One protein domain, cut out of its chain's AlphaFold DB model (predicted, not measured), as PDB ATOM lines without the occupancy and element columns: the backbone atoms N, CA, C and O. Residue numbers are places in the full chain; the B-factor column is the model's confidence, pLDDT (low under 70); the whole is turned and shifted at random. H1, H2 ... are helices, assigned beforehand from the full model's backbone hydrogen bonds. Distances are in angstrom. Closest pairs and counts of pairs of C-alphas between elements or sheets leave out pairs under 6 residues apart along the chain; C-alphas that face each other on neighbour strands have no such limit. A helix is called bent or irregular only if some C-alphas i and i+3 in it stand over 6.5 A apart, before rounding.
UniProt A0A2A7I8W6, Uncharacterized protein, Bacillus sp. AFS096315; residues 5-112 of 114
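This is residues 5 to 112 of the 114 residues of an uncharacterized protein of Bacillus sp. AFS096315 (UniProt A0A2A7I8W6). A flat, loose frame of helices: H1 and H2 form a helical hairpin, and H2 with the long, nearly straight H4 makes a V that is closed where H4b packs on residues 36 to 46 of H2. At the open side of the V stands the short H3, which touches no helix, and the long link after it leads round to H4. The printed part has 108 residues with four named helices, H1 to H4 in chain order, and no named strand; the class is all helix. The whole is loose, with a radius of gyration of the C-alphas of 17.7 A and spans of 48 by 38 by 19 A.

H1, residues 10 to 28, begins at C-alpha 10 (-23.936, 13.979, 39.756) and is 26.8 A long. H2, residues 34 to 55, is 30.8 A long. H3, residues 62 to 72, is 16.6 A long. H4, residues 86 to 111, was assigned as one helix by its hydrogen bonds but is bent: C-alphas 98 and 101 are 6.9 A apart. Its arms are H4a, residues 86 to 98, 18.7 A long, and H4b, residues 101 to 111, 14.2 A long, ending at C-alpha 111 (6.073, 23.623, 51.068). H4b is irregular, with C-alphas 103 and 106 6.55 A apart.

H1 and H2 touch, closest at the C-alphas of Leu 23 and Leu 37, 6.7 A, at a shallow tilt of 26 degrees, opposite ways. H2 touches H4b with residues 36 to 46 alone, closest at the C-alphas of Met 43 and Pro 101, 6.6 A, at a steep tilt of 42 degrees. H2 and H3 are close but not clearly touching; the closest C-alphas, of Thr 54 and Ala 72, are 7.8 A apart. H3 and H4a are apart. Every O i to N i+4 pair is within hydrogen-bond range in H1, H2 and H4a; H4b has 5 of 7, and H3 has 3 of 7, beside 2 of 8 O i to N i+3 pairs.

The C-alphas farthest apart, of Ile 28 and Asn 83, are 50.9 A apart. The printed part has no cut, and the link from H3 to H4, 13 residues, is long. The pLDDT is under 70 at residues 57 to 84, 86 to 87 and 111 to 112.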
ATOM      1  N   ILE A   5     -21.138   4.449  34.639       73.69
ATOM      2  CA  ILE A   5     -20.932   5.614  35.493       73.69
ATOM      3  C   ILE A   5     -19.855   6.455  34.819       73.69
ATOM      4  O   ILE A   5     -18.723   5.993  34.681       73.69
ATOM      5  N   ASP A   6     -20.223   7.669  34.416       79.06
ATOM      6  CA  ASP A   6     -19.338   8.658  33.804       79.06
ATOM      7  C   ASP A   6     -19.037   9.806  34.760       79.06
ATOM      8  O   ASP A   6     -19.832  10.126  35.646       79.06
ATOM      9  N   PHE A   7     -17.921  10.501  34.526       79.88
ATOM     10  CA  PHE A   7     -17.609  11.764  35.198       79.88
ATOM     11  C   PHE A   7     -18.472  12.907  34.631       79.88
ATOM     12  O   PHE A   7     -17.968  13.853  34.029       79.88
ATOM     13  N   ASN A   8     -19.790  12.787  34.765       80.19
ATOM     14  CA  ASN A   8     -20.790  13.740  34.297       80.19
ATOM     15  C   ASN A   8     -21.948  13.825  35.303       80.19
ATOM     16  O   ASN A   8     -22.126  12.951  36.156       80.19
ATOM     17  N   GLY A   9     -22.739  14.897  35.213       85.94
ATOM     18  CA  GLY A   9     -23.903  15.113  36.074       85.94
ATOM     19  C   GLY A   9     -23.533  15.080  37.559       85.94
ATOM     20  O   GLY A   9     -22.744  15.901  38.020       85.94
ATOM     21  N   LEU A  10     -24.083  14.110  38.299       85.38
ATOM     22  CA  LEU A  10     -23.936  13.979  39.756       85.38
ATOM     23  C   LEU A  10     -22.479  13.979  40.240       85.38
ATOM     24  O   LEU A  10     -22.183  14.628  41.239       85.38
ATOM     25  N   ILE A  11     -21.566  13.295  39.543       87.25
ATOM     26  CA  ILE A  11     -20.154  13.221  39.959       87.25
ATOM     27  C   ILE A  11     -19.451  14.566  39.765       87.25
ATOM     28  O   ILE A  11     -18.664  14.976  40.617       87.25
ATOM     29  N   LEU A  12     -19.778  15.284  38.688       88.88
ATOM     30  CA  LEU A  12     -19.240  16.616  38.420       88.88
ATOM     31  C   LEU A  12     -19.780  17.654  39.416       88.88
ATOM     32  O   LEU A  12     -19.019  18.456  39.942       88.88
ATOM     33  N   TYR A  13     -21.076  17.615  39.737       90.25
ATOM     34  CA  TYR A  13     -21.621  18.476  40.792       90.25
ATOM     35  C   TYR A  13     -21.025  18.130  42.162       90.25
ATOM     36  O   TYR A  13     -20.680  19.028  42.928       90.25
ATOM     37  N   GLY A  14     -20.836  16.839  42.448       91.56
ATOM     38  CA  GLY A  14     -20.185  16.364  43.665       91.56
ATOM     39  C   GLY A  14     -18.752  16.874  43.810       91.56
ATOM     40  O   GLY A  14     -18.393  17.366  44.877       91.56
ATOM     41  N   SER A  15     -17.942  16.830  42.745       90.88
ATOM     42  CA  SER A  15     -16.564  17.337  42.791       90.88
ATOM     43  C   SER A  15     -16.508  18.849  43.025       90.88
ATOM     44  O   SER A  15     -15.693  19.316  43.817       90.88
ATOM     45  N   ILE A  16     -17.424  19.624  42.437       93.00
ATOM     46  CA  ILE A  16     -17.519  21.069  42.692       93.00
ATOM     47  C   ILE A  16     -17.889  21.347  44.155       93.00
ATOM     48  O   ILE A  16     -17.274  22.198  44.796       93.00
ATOM     49  N   ILE A  17     -18.854  20.611  44.716       94.25
ATOM     50  CA  ILE A  17     -19.249  20.759  46.127       94.25
ATOM     51  C   ILE A  17     -18.069  20.435  47.053       94.25
ATOM     52  O   ILE A  17     -17.797  21.189  47.990       94.25
ATOM     53  N   ILE A  18     -17.338  19.352  46.770       94.38
ATOM     54  CA  ILE A  18     -16.142  18.959  47.525       94.38
ATOM     55  C   ILE A  18     -15.073  20.055  47.450       94.38
ATOM     56  O   ILE A  18     -14.519  20.428  48.484       94.38
ATOM     57  N   LEU A  19     -14.813  20.612  46.263       93.94
ATOM     58  CA  LEU A  19     -13.877  21.725  46.097       93.94
ATOM     59  C   LEU A  19     -14.282  22.923  46.963       93.94
ATOM     60  O   LEU A  19     -13.457  23.431  47.719       93.94
ATOM     61  N   CYS A  20     -15.548  23.338  46.908       92.94
ATOM     62  CA  CYS A  20     -16.054  24.446  47.718       92.94
ATOM     63  C   CYS A  20     -15.886  24.186  49.223       92.94
ATOM     64  O   CYS A  20     -15.432  25.076  49.943       92.94
ATOM     65  N   MET A  21     -16.187  22.971  49.702       93.94
ATOM     66  CA  MET A  21     -15.971  22.598  51.106       93.94
ATOM     67  C   MET A  21     -14.492  22.680  51.497       93.94
ATOM     68  O   MET A  21     -14.161  23.239  52.542       93.94
ATOM     69  N   ILE A  22     -13.591  22.165  50.657       92.81
ATOM     70  CA  ILE A  22     -12.149  22.199  50.926       92.81
ATOM     71  C   ILE A  22     -11.632  23.642  50.944       92.81
ATOM     72  O   ILE A  22     -10.908  24.014  51.867       92.81
ATOM     73  N   LEU A  23     -12.027  24.475  49.975       92.44
ATOM     74  CA  LEU A  23     -11.639  25.889  49.927       92.44
ATOM     75  C   LEU A  23     -12.155  26.658  51.147       92.44
ATOM     76  O   LEU A  23     -11.413  27.449  51.728       92.44
ATOM     77  N   PHE A  24     -13.388  26.386  51.579       92.12
ATOM     78  CA  PHE A  24     -13.961  26.970  52.789       92.12
ATOM     79  C   PHE A  24     -13.149  26.594  54.036       92.12
ATOM     80  O   PHE A  24     -12.767  27.467  54.818       92.12
ATOM     81  N   VAL A  25     -12.802  25.311  54.192       91.81
ATOM     82  CA  VAL A  25     -11.962  24.835  55.302       91.81
ATOM     83  C   VAL A  25     -10.564  25.456  55.247       91.81
ATOM     84  O   VAL A  25     -10.070  25.934  56.269       91.81
ATOM     85  N   LEU A  26      -9.926  25.508  54.076       88.50
ATOM     86  CA  LEU A  26      -8.606  26.120  53.900       88.50
ATOM     87  C   LEU A  26      -8.618  27.620  54.222       88.50
ATOM     88  O   LEU A  26      -7.689  28.115  54.864       88.50
ATOM     89  N   LYS A  27      -9.676  28.339  53.832       88.19
ATOM     90  CA  LYS A  27      -9.793  29.775  54.103       88.19
ATOM     91  C   LYS A  27     -10.074  30.069  55.574       88.19
ATOM     92  O   LYS A  27      -9.469  30.982  56.122       88.19
ATOM     93  N   ILE A  28     -10.970  29.323  56.217       88.44
ATOM     94  CA  ILE A  28     -11.409  29.631  57.587       88.44
ATOM     95  C   ILE A  28     -10.485  29.011  58.628       88.44
ATOM     96  O   ILE A  28     -10.018  29.706  59.528       88.44
ATOM     97  N   LYS A  29     -10.209  27.708  58.511       87.50
ATOM     98  CA  LYS A  29      -9.439  26.969  59.519       87.50
ATOM     99  C   LYS A  29      -7.944  27.225  59.387       87.50
ATOM    100  O   LYS A  29      -7.269  27.406  60.394       87.50
ATOM    101  N   PHE A  30      -7.438  27.245  58.156       83.19
ATOM    102  CA  PHE A  30      -6.004  27.381  57.884       83.19
ATOM    103  C   PHE A  30      -5.588  28.796  57.469       83.19
ATOM    104  O   PHE A  30      -4.396  29.030  57.297       83.19
ATOM    105  N   LYS A  31      -6.545  29.729  57.319       85.31
ATOM    106  CA  LYS A  31      -6.319  31.142  56.960       85.31
ATOM    107  C   LYS A  31      -5.386  31.339  55.761       85.31
ATOM    108  O   LYS A  31      -4.667  32.329  55.693       85.31
ATOM    109  N   LYS A  32      -5.428  30.410  54.803       85.38
ATOM    110  CA  LYS A  32      -4.543  30.438  53.640       85.38
ATOM    111  C   LYS A  32      -4.804  31.655  52.752       85.38
ATOM    112  O   LYS A  32      -5.941  32.139  52.625       85.38
ATOM    113  N   ASP A  33      -3.727  32.135  52.140       87.19
ATOM    114  CA  ASP A  33      -3.766  33.256  51.208       87.19
ATOM    115  C   ASP A  33      -4.633  32.932  49.977       87.19
ATOM    116  O   ASP A  33      -4.805  31.773  49.588       87.19
ATOM    117  N   ILE A  34      -5.190  33.968  49.351       86.19
ATOM    118  CA  ILE A  34      -5.965  33.853  48.112       86.19
ATOM    119  C   ILE A  34      -5.110  33.237  46.994       86.19
ATOM    120  O   ILE A  34      -5.611  32.401  46.242       86.19
ATOM    121  N   VAL A  35      -3.817  33.575  46.922       86.88
ATOM    122  CA  VAL A  35      -2.883  33.011  45.937       86.88
ATOM    123  C   VAL A  35      -2.748  31.500  46.121       86.88
ATOM    124  O   VAL A  35      -2.838  30.746  45.153       86.88
ATOM    125  N   TYR A  36      -2.613  31.029  47.364       87.06
ATOM    126  CA  TYR A  36      -2.562  29.594  47.654       87.06
ATOM    127  C   TYR A  36      -3.850  28.883  47.213       87.06
ATOM    128  O   TYR A  36      -3.791  27.840  46.565       87.06
ATOM    129  N   LEU A  37      -5.018  29.461  47.518       88.31
ATOM    130  CA  LEU A  37      -6.317  28.889  47.139       88.31
ATOM    131  C   LEU A  37      -6.499  28.807  45.618       88.31
ATOM    132  O   LEU A  37      -7.078  27.840  45.120       88.31
ATOM    133  N   PHE A  38      -5.976  29.784  44.875       88.06
ATOM    134  CA  PHE A  38      -5.995  29.782  43.416       88.06
ATOM    135  C   PHE A  38      -5.186  28.612  42.838       88.06
ATOM    136  O   PHE A  38      -5.726  27.801  42.083       88.06
ATOM    137  N   PHE A  39      -3.925  28.452  43.253       87.31
ATOM    138  CA  PHE A  39      -3.092  27.330  42.803       87.31
ATOM    139  C   PHE A  39      -3.643  25.971  43.248       87.31
ATOM    140  O   PHE A  39      -3.612  25.011  42.479       87.31
ATOM    141  N   PHE A  40      -4.208  25.894  44.456       89.44
ATOM    142  CA  PHE A  40      -4.891  24.695  44.931       89.44
ATOM    143  C   PHE A  40      -6.088  24.333  44.041       89.44
ATOM    144  O   PHE A  40      -6.274  23.168  43.700       89.44
ATOM    145  N   THR A  41      -6.873  25.325  43.617       91.25
ATOM    146  CA  THR A  41      -8.022  25.119  42.725       91.25
ATOM    147  C   THR A  41      -7.585  24.586  41.362       91.25
ATOM    148  O   THR A  41      -8.161  23.613  40.877       91.25
ATOM    149  N   ILE A  42      -6.532  25.160  40.767       89.94
ATOM    150  CA  ILE A  42      -5.957  24.662  39.506       89.94
ATOM    151  C   ILE A  42      -5.516  23.203  39.659       89.94
ATOM    152  O   ILE A  42      -5.845  22.365  38.818       89.94
ATOM    153  N   MET A  43      -4.826  22.881  40.757       89.00
ATOM    154  CA  MET A  43      -4.390  21.514  41.047       89.00
ATOM    155  C   MET A  43      -5.566  20.548  41.201       89.00
ATOM    156  O   MET A  43      -5.533  19.429  40.691       89.00
ATOM    157  N   TYR A  44      -6.622  20.973  41.892       90.69
ATOM    158  CA  TYR A  44      -7.814  20.162  42.092       90.69
ATOM    159  C   TYR A  44      -8.527  19.857  40.770       90.69
ATOM    160  O   TYR A  44      -8.907  18.713  40.520       90.69
ATOM    161  N   ILE A  45      -8.680  20.863  39.903       90.56
ATOM    162  CA  ILE A  45      -9.268  20.688  38.568       90.56
ATOM    163  C   ILE A  45      -8.425  19.706  37.757       90.56
ATOM    164  O   ILE A  45      -8.970  18.768  37.173       90.56
ATOM    165  N   TYR A  46      -7.101  19.873  37.767       88.62
ATOM    166  CA  TYR A  46      -6.183  18.941  37.122       88.62
ATOM    167  C   TYR A  46      -6.389  17.500  37.622       88.62
ATOM    168  O   TYR A  46      -6.585  16.596  36.809       88.62
ATOM    169  N   LEU A  47      -6.452  17.280  38.941       87.88
ATOM    170  CA  LEU A  47      -6.714  15.956  39.515       87.88
ATOM    171  C   LEU A  47      -8.073  15.387  39.087       87.88
ATOM    172  O   LEU A  47      -8.168  14.192  38.812       87.88
ATOM    173  N   CYS A  48      -9.111  16.218  38.968       88.62
ATOM    174  CA  CYS A  48     -10.406  15.781  38.443       88.62
ATOM    175  C   CYS A  48     -10.305  15.295  36.993       88.62
ATOM    176  O   CYS A  48     -10.900  14.274  36.656       88.62
ATOM    177  N   TYR A  49      -9.535  15.978  36.140       85.94
ATOM    178  CA  TYR A  49      -9.291  15.522  34.770       85.94
ATOM    179  C   TYR A  49      -8.483  14.225  34.734       85.94
ATOM    180  O   TYR A  49      -8.859  13.307  34.007       85.94
ATOM    181  N   VAL A  50      -7.433  14.103  35.550       83.62
ATOM    182  CA  VAL A  50      -6.670  12.851  35.672       83.62
ATOM    183  C   VAL A  50      -7.590  11.703  36.083       83.62
ATOM    184  O   VAL A  50      -7.581  10.651  35.447       83.62
ATOM    185  N   LEU A  51      -8.440  11.898  37.094       83.62
ATOM    186  CA  LEU A  51      -9.418  10.893  37.517       83.62
ATOM    187  C   LEU A  51     -10.421  10.570  36.406       83.62
ATOM    188  O   LEU A  51     -10.676   9.398  36.144       83.62
ATOM    189  N   LYS A  52     -10.951  11.583  35.714       83.56
ATOM    190  CA  LYS A  52     -11.876  11.404  34.589       83.56
ATOM    191  C   LYS A  52     -11.272  10.549  33.475       83.56
ATOM    192  O   LYS A  52     -11.956   9.669  32.975       83.56
ATOM    193  N   TYR A  53     -10.025  10.790  33.085       75.31
ATOM    194  CA  TYR A  53      -9.410  10.056  31.975       75.31
ATOM    195  C   TYR A  53      -8.853   8.687  32.371       75.31
ATOM    196  O   TYR A  53      -8.723   7.822  31.511       75.31
ATOM    197  N   THR A  54      -8.509   8.481  33.645       74.94
ATOM    198  CA  THR A  54      -7.892   7.221  34.095       74.94
ATOM    199  C   THR A  54      -8.887   6.243  34.710       74.94
ATOM    200  O   THR A  54      -8.724   5.039  34.544       74.94
ATOM    201  N   GLN A  55      -9.893   6.736  35.439       76.19
ATOM    202  CA  GLN A  55     -10.828   5.895  36.192       76.19
ATOM    203  C   GLN A  55     -12.186   5.754  35.506       76.19
ATOM    204  O   GLN A  55     -12.877   4.766  35.745       76.19
ATOM    205  N   PHE A  56     -12.586   6.722  34.677       77.44
ATOM    206  CA  PHE A  56     -13.878   6.705  33.996       77.44
ATOM    207  C   PHE A  56     -13.733   6.323  32.513       77.44
ATOM    208  O   PHE A  56     -12.736   6.679  31.887       77.44
ATOM    209  N   PRO A  57     -14.730   5.627  31.933       69.44
ATOM    210  CA  PRO A  57     -15.975   5.184  32.568       69.44
ATOM    211  C   PRO A  57     -15.779   3.966  33.479       69.44
ATOM    212  O   PRO A  57     -15.043   3.037  33.144       69.44
ATOM    213  N   ILE A  58     -16.472   3.942  34.622       69.12
ATOM    214  CA  ILE A  58     -16.494   2.758  35.491       69.12
ATOM    215  C   ILE A  58     -17.634   1.862  35.014       69.12
ATOM    216  O   ILE A  58     -18.815   2.148  35.233       69.12
ATOM    217  N   TYR A  59     -17.270   0.764  34.358       68.06
ATOM    218  CA  TYR A  59     -18.214  -0.250  33.897       68.06
ATOM    219  C   TYR A  59     -18.513  -1.240  35.028       68.06
ATOM    220  O   TYR A  59     -17.601  -1.796  35.643       68.06
ATOM    221  N   ALA A  60     -19.799  -1.467  35.301       60.19
ATOM    222  CA  ALA A  60     -20.252  -2.384  36.349       60.19
ATOM    223  C   ALA A  60     -20.176  -3.877  35.950       60.19
ATOM    224  O   ALA A  60     -20.376  -4.737  36.805       60.19
ATOM    225  N   SER A  61     -19.892  -4.205  34.680       62.03
ATOM    226  CA  SER A  61     -19.812  -5.587  34.186       62.03
ATOM    227  C   SER A  61     -18.370  -6.117  34.113       62.03
ATOM    228  O   SER A  61     -17.433  -5.425  33.706       62.03
ATOM    229  N   GLN A  62     -18.189  -7.385  34.499       61.16
ATOM    230  CA  GLN A  62     -16.890  -8.072  34.557       61.16
ATOM    231  C   GLN A  62     -16.233  -8.229  33.170       61.16
ATOM    232  O   GLN A  62     -15.010  -8.221  33.057       61.16
ATOM    233  N   THR A  63     -17.039  -8.338  32.111       60.62
ATOM    234  CA  THR A  63     -16.613  -8.560  30.719       60.62
ATOM    235  C   THR A  63     -16.025  -7.323  30.041       60.62
ATOM    236  O   THR A  63     -15.182  -7.473  29.166       60.62
ATOM    237  N   PHE A  64     -16.409  -6.106  30.441       57.84
ATOM    238  CA  PHE A  64     -15.826  -4.876  29.884       57.84
ATOM    239  C   PHE A  64     -14.548  -4.443  30.615       57.84
ATOM    240  O   PHE A  64     -13.642  -3.880  29.997       57.84
ATOM    241  N   ARG A  65     -14.412  -4.774  31.911       58.97
ATOM    242  CA  ARG A  65     -13.178  -4.534  32.687       58.97
ATOM    243  C   ARG A  65     -11.935  -5.135  32.024       58.97
ATOM    244  O   ARG A  65     -10.885  -4.496  32.034       58.97
ATOM    245  N   SER A  66     -12.051  -6.323  31.428       57.94
ATOM    246  CA  SER A  66     -10.939  -6.970  30.722       57.94
ATOM    247  C   SER A  66     -10.569  -6.267  29.410       57.94
ATOM    248  O   SER A  66      -9.399  -6.266  29.043       57.94
ATOM    249  N   MET A  67     -11.517  -5.616  28.728       56.09
ATOM    250  CA  MET A  67     -11.271  -4.931  27.453       56.09
ATOM    251  C   MET A  67     -10.608  -3.552  27.640       56.09
ATOM    252  O   MET A  67      -9.721  -3.178  26.874       56.09
ATOM    253  N   ILE A  68     -10.969  -2.815  28.695       54.88
ATOM    254  CA  ILE A  68     -10.404  -1.483  28.998       54.88
ATOM    255  C   ILE A  68      -9.032  -1.555  29.667       54.88
ATOM    256  O   ILE A  68      -8.149  -0.762  29.330       54.88
ATOM    257  N   GLY A  69      -8.815  -2.535  30.553       52.81
ATOM    258  CA  GLY A  69      -7.510  -2.750  31.188       52.81
ATOM    259  C   GLY A  69      -6.381  -3.008  30.181       52.81
ATOM    260  O   GLY A  69      -5.231  -2.669  30.446       52.81
ATOM    261  N   LEU A  70      -6.718  -3.531  28.997       50.72
ATOM    262  CA  LEU A  70      -5.780  -3.814  27.908       50.72
ATOM    263  C   LEU A  70      -5.397  -2.579  27.070       50.72
ATOM    264  O   LEU A  70      -4.326  -2.571  26.469       50.72
ATOM    265  N   HIS A  71      -6.231  -1.534  27.018       52.97
ATOM    266  CA  HIS A  71      -6.005  -0.371  26.144       52.97
ATOM    267  C   HIS A  71      -5.363   0.830  26.853       52.97
ATOM    268  O   HIS A  71      -4.580   1.540  26.226       52.97
ATOM    269  N   ALA A  72      -5.637   1.039  28.146       54.94
ATOM    270  CA  ALA A  72      -5.110   2.195  28.881       54.94
ATOM    271  C   ALA A  72      -3.573   2.213  28.939       54.94
ATOM    272  O   ALA A  72      -2.972   3.272  28.812       54.94
ATOM    273  N   TRP A  73      -2.934   1.044  29.059       55.41
ATOM    274  CA  TRP A  73      -1.472   0.912  29.078       55.41
ATOM    275  C   TRP A  73      -0.841   0.888  27.684       55.41
ATOM    276  O   TRP A  73       0.311   1.279  27.525       55.41
ATOM    277  N   LYS A  74      -1.592   0.455  26.665       56.22
ATOM    278  CA  LYS A  74      -1.087   0.257  25.298       56.22
ATOM    279  C   LYS A  74      -0.683   1.567  24.610       56.22
ATOM    280  O   LYS A  74       0.199   1.549  23.759       56.22
ATOM    281  N   ASN A  75      -1.299   2.683  24.998       57.16
ATOM    282  CA  ASN A  75      -1.015   4.008  24.440       57.16
ATOM    283  C   ASN A  75      -0.103   4.862  25.341       57.16
ATOM    284  O   ASN A  75       0.139   6.026  25.029       57.16
ATOM    285  N   LEU A  76       0.395   4.320  26.459       56.25
ATOM    286  CA  LEU A  76       1.339   5.038  27.314       56.25
ATOM    287  C   LEU A  76       2.748   4.879  26.754       56.25
ATOM    288  O   LEU A  76       3.369   3.825  26.879       56.25
ATOM    289  N   ASN A  77       3.268   5.949  26.163       59.94
ATOM    290  CA  ASN A  77       4.665   5.990  25.767       59.94
ATOM    291  C   ASN A  77       5.546   6.294  26.995       59.94
ATOM    292  O   ASN A  77       5.735   7.452  27.367       59.94
ATOM    293  N   LEU A  78       6.027   5.237  27.658       61.09
ATOM    294  CA  LEU A  78       6.862   5.313  28.869       61.09
ATOM    295  C   LEU A  78       8.350   5.554  28.567       61.09
ATOM    296  O   LEU A  78       9.119   5.830  29.487       61.09
ATOM    297  N   VAL A  79       8.761   5.451  27.299       59.47
ATOM    298  CA  VAL A  79      10.139   5.695  26.863       59.47
ATOM    299  C   VAL A  79      10.173   7.016  26.094       59.47
ATOM    300  O   VAL A  79       9.789   7.059  24.925       59.47
ATOM    301  N   PRO A  80      10.621   8.119  26.717       55.16
ATOM    302  CA  PRO A  80      10.813   9.356  25.980       55.16
ATOM    303  C   PRO A  80      11.922   9.164  24.928       55.16
ATOM    304  O   PRO A  80      12.957   8.575  25.231       55.16
ATOM    305  N   LEU A  81      11.714   9.697  23.714       56.53
ATOM    306  CA  LEU A  81      12.725   9.875  22.648       56.53
ATOM    307  C   LEU A  81      13.133   8.641  21.811       56.53
ATOM    308  O   LEU A  81      14.139   8.715  21.111       56.53
ATOM    309  N   PHE A  82      12.389   7.528  21.824       59.28
ATOM    310  CA  PHE A  82      12.805   6.342  21.048       59.28
ATOM    311  C   PHE A  82      12.550   6.468  19.533       59.28
ATOM    312  O   PHE A  82      13.411   6.096  18.741       59.28
ATOM    313  N   ASN A  83      11.423   7.069  19.128       56.78
ATOM    314  CA  ASN A  83      11.112   7.396  17.735       56.78
ATOM    315  C   ASN A  83      10.776   8.893  17.627       56.78
ATOM    316  O   ASN A  83       9.963   9.412  18.384       56.78
ATOM    317  N   LEU A  84      11.437   9.606  16.712       63.34
ATOM    318  CA  LEU A  84      11.251  11.044  16.471       63.34
ATOM    319  C   LEU A  84      10.238  11.281  15.340       63.34
ATOM    320  O   LEU A  84      10.530  11.962  14.358       63.34
ATOM    321  N   THR A  85       9.047  10.692  15.447       70.25
ATOM    322  CA  THR A  85       7.938  11.003  14.534       70.25
ATOM    323  C   THR A  85       7.173  12.220  15.057       70.25
ATOM    324  O   THR A  85       7.132  12.473  16.259       70.25
ATOM    325  N   MET A  86       6.505  12.981  14.184       67.12
ATOM    326  CA  MET A  86       5.739  14.174  14.599       67.12
ATOM    327  C   MET A  86       4.650  13.869  15.650       67.12
ATOM    328  O   MET A  86       4.399  14.685  16.531       67.12
ATOM    329  N   GLN A  87       4.059  12.670  15.612       69.06
ATOM    330  CA  GLN A  87       3.079  12.186  16.598       69.06
ATOM    331  C   GLN A  87       3.715  11.871  17.968       69.06
ATOM    332  O   GLN A  87       3.086  12.044  19.016       69.06
ATOM    333  N   ASP A  88       4.984  11.453  17.972       70.19
ATOM    334  CA  ASP A  88       5.739  11.152  19.191       70.19
ATOM    335  C   ASP A  88       6.109  12.441  19.941       70.19
ATOM    336  O   ASP A  88       6.100  12.466  21.172       70.19
ATOM    337  N   LEU A  89       6.361  13.536  19.209       76.25
ATOM    338  CA  LEU A  89       6.611  14.859  19.793       76.25
ATOM    339  C   LEU A  89       5.376  15.420  20.499       76.25
ATOM    340  O   LEU A  89       5.489  15.909  21.621       76.25
ATOM    341  N   GLU A  90       4.198  15.328  19.879       76.81
ATOM    342  CA  GLU A  90       2.943  15.759  20.507       76.81
ATOM    343  C   GLU A  90       2.679  14.968  21.796       76.81
ATOM    344  O   GLU A  90       2.460  15.553  22.857       76.81
ATOM    345  N   THR A  91       2.807  13.640  21.732       74.56
ATOM    346  CA  THR A  91       2.642  12.755  22.896       74.56
ATOM    347  C   THR A  91       3.650  13.082  24.001       74.56
ATOM    348  O   THR A  91       3.304  13.098  25.183       74.56
ATOM    349  N   PHE A  92       4.893  13.401  23.637       76.12
ATOM    350  CA  PHE A  92       5.919  13.835  24.579       76.12
ATOM    351  C   PHE A  92       5.549  15.149  25.278       76.12
ATOM    352  O   PHE A  92       5.583  15.209  26.509       76.12
ATOM    353  N   PHE A  93       5.154  16.185  24.530       78.88
ATOM    354  CA  PHE A  93       4.734  17.460  25.120       78.88
ATOM    355  C   PHE A  93       3.536  17.282  26.051       78.88
ATOM    356  O   PHE A  93       3.519  17.861  27.137       78.88
ATOM    357  N   LEU A  94       2.572  16.443  25.667       76.88
ATOM    358  CA  LEU A  94       1.421  16.113  26.503       76.88
ATOM    359  C   LEU A  94       1.842  15.385  27.786       76.88
ATOM    360  O   LEU A  94       1.375  15.748  28.863       76.88
ATOM    361  N   ASN A  95       2.774  14.432  27.718       76.69
ATOM    362  CA  ASN A  95       3.295  13.736  28.900       76.69
ATOM    363  C   ASN A  95       4.053  14.682  29.850       76.69
ATOM    364  O   ASN A  95       3.865  14.627  31.069       76.69
ATOM    365  N   VAL A  96       4.873  15.593  29.316       78.25
ATOM    366  CA  VAL A  96       5.550  16.625  30.120       78.25
ATOM    367  C   VAL A  96       4.519  17.559  30.756       78.25
ATOM    368  O   VAL A  96       4.545  17.764  31.967       78.25
ATOM    369  N   LEU A  97       3.551  18.057  29.986       79.25
ATOM    370  CA  LEU A  97       2.489  18.925  30.498       79.25
ATOM    371  C   LEU A  97       1.678  18.248  31.613       79.25
ATOM    372  O   LEU A  97       1.389  18.872  32.632       79.25
ATOM    373  N   MET A  98       1.382  16.955  31.461       76.19
ATOM    374  CA  MET A  98       0.700  16.153  32.474       76.19
ATOM    375  C   MET A  98       1.526  15.983  33.752       76.19
ATOM    376  O   MET A  98       0.942  15.792  34.809       76.19
ATOM    377  N   THR A  99       2.855  16.072  33.712       79.19
ATOM    378  CA  THR A  99       3.709  15.894  34.903       79.19
ATOM    379  C   THR A  99       4.063  17.201  35.617       79.19
ATOM    380  O   THR A  99       4.403  17.169  36.802       79.19
ATOM    381  N   ILE A 100       3.899  18.360  34.965       81.06
ATOM    382  CA  ILE A 100       4.141  19.691  35.557       81.06
ATOM    383  C   ILE A 100       3.388  19.906  36.884       81.06
ATOM    384  O   ILE A 100       4.008  20.378  37.841       81.06
ATOM    385  N   PRO A 101       2.097  19.548  37.025       80.06
ATOM    386  CA  PRO A 101       1.387  19.712  38.292       80.06
ATOM    387  C   PRO A 101       2.032  18.924  39.442       80.06
ATOM    388  O   PRO A 101       2.144  19.441  40.554       80.06
ATOM    389  N   PHE A 102       2.554  17.724  39.179       78.00
ATOM    390  CA  PHE A 102       3.267  16.935  40.186       78.00
ATOM    391  C   PHE A 102       4.657  17.498  40.508       78.00
ATOM    392  O   PHE A 102       5.060  17.493  41.668       78.00
ATOM    393  N   GLY A 103       5.375  18.015  39.506       76.81
ATOM    394  CA  GLY A 103       6.715  18.581  39.684       76.81
ATOM    395  C   GLY A 103       6.739  19.979  40.310       76.81
ATOM    396  O   GLY A 103       7.668  20.303  41.042       76.81
ATOM    397  N   PHE A 104       5.726  20.809  40.051       79.06
ATOM    398  CA  PHE A 104       5.683  22.206  40.498       79.06
ATOM    399  C   PHE A 104       4.546  22.476  41.482       79.06
ATOM    400  O   PHE A 104       4.771  22.991  42.579       79.06
ATOM    401  N   GLY A 105       3.316  22.118  41.120       77.31
ATOM    402  CA  GLY A 105       2.156  22.495  41.919       77.31
ATOM    403  C   GLY A 105       2.055  21.727  43.242       77.31
ATOM    404  O   GLY A 105       1.660  22.312  44.248       77.31
ATOM    405  N   LEU A 106       2.461  20.454  43.291       79.00
ATOM    406  CA  LEU A 106       2.457  19.674  44.535       79.00
ATOM    407  C   LEU A 106       3.505  20.196  45.543       79.00
ATOM    408  O   LEU A 106       3.129  20.446  46.694       79.00
ATOM    409  N   PRO A 107       4.775  20.460  45.162       77.31
ATOM    410  CA  PRO A 107       5.721  21.164  46.030       77.31
ATOM    411  C   PRO A 107       5.248  22.556  46.443       77.31
ATOM    412  O   PRO A 107       5.430  22.930  47.599       77.31
ATOM    413  N   PHE A 108       4.609  23.306  45.539       78.81
ATOM    414  CA  PHE A 108       4.056  24.618  45.865       78.81
ATOM    415  C   PHE A 108       2.997  24.511  46.966       78.81
ATOM    416  O   PHE A 108       3.074  25.230  47.947       78.81
ATOM    417  N   ILE A 109       2.060  23.567  46.882       77.25
ATOM    418  CA  ILE A 109       1.009  23.387  47.899       77.25
ATOM    419  C   ILE A 109       1.576  22.841  49.225       77.25
ATOM    420  O   ILE A 109       1.135  23.244  50.296       77.25
ATOM    421  N   THR A 110       2.561  21.939  49.179       73.94
ATOM    422  CA  THR A 110       3.091  21.258  50.381       73.94
ATOM    423  C   THR A 110       4.157  22.047  51.138       73.94
ATOM    424  O   THR A 110       4.232  21.929  52.358       73.94
ATOM    425  N   LYS A 111       4.985  22.842  50.449       69.62
ATOM    426  CA  LYS A 111       6.073  23.623  51.068       69.62
ATOM    427  C   LYS A 111       5.731  25.098  51.266       69.62
ATOM    428  O   LYS A 111       6.421  25.770  52.031       69.62
ATOM    429  N   SER A 112       4.687  25.609  50.607       59.12
ATOM    430  CA  SER A 112       4.201  26.977  50.811       59.12
ATOM    431  C   SER A 112       3.668  27.155  52.233       59.12
ATOM    432  O   SER A 112       2.527  26.820  52.571       59.12
TER     433      SER A 112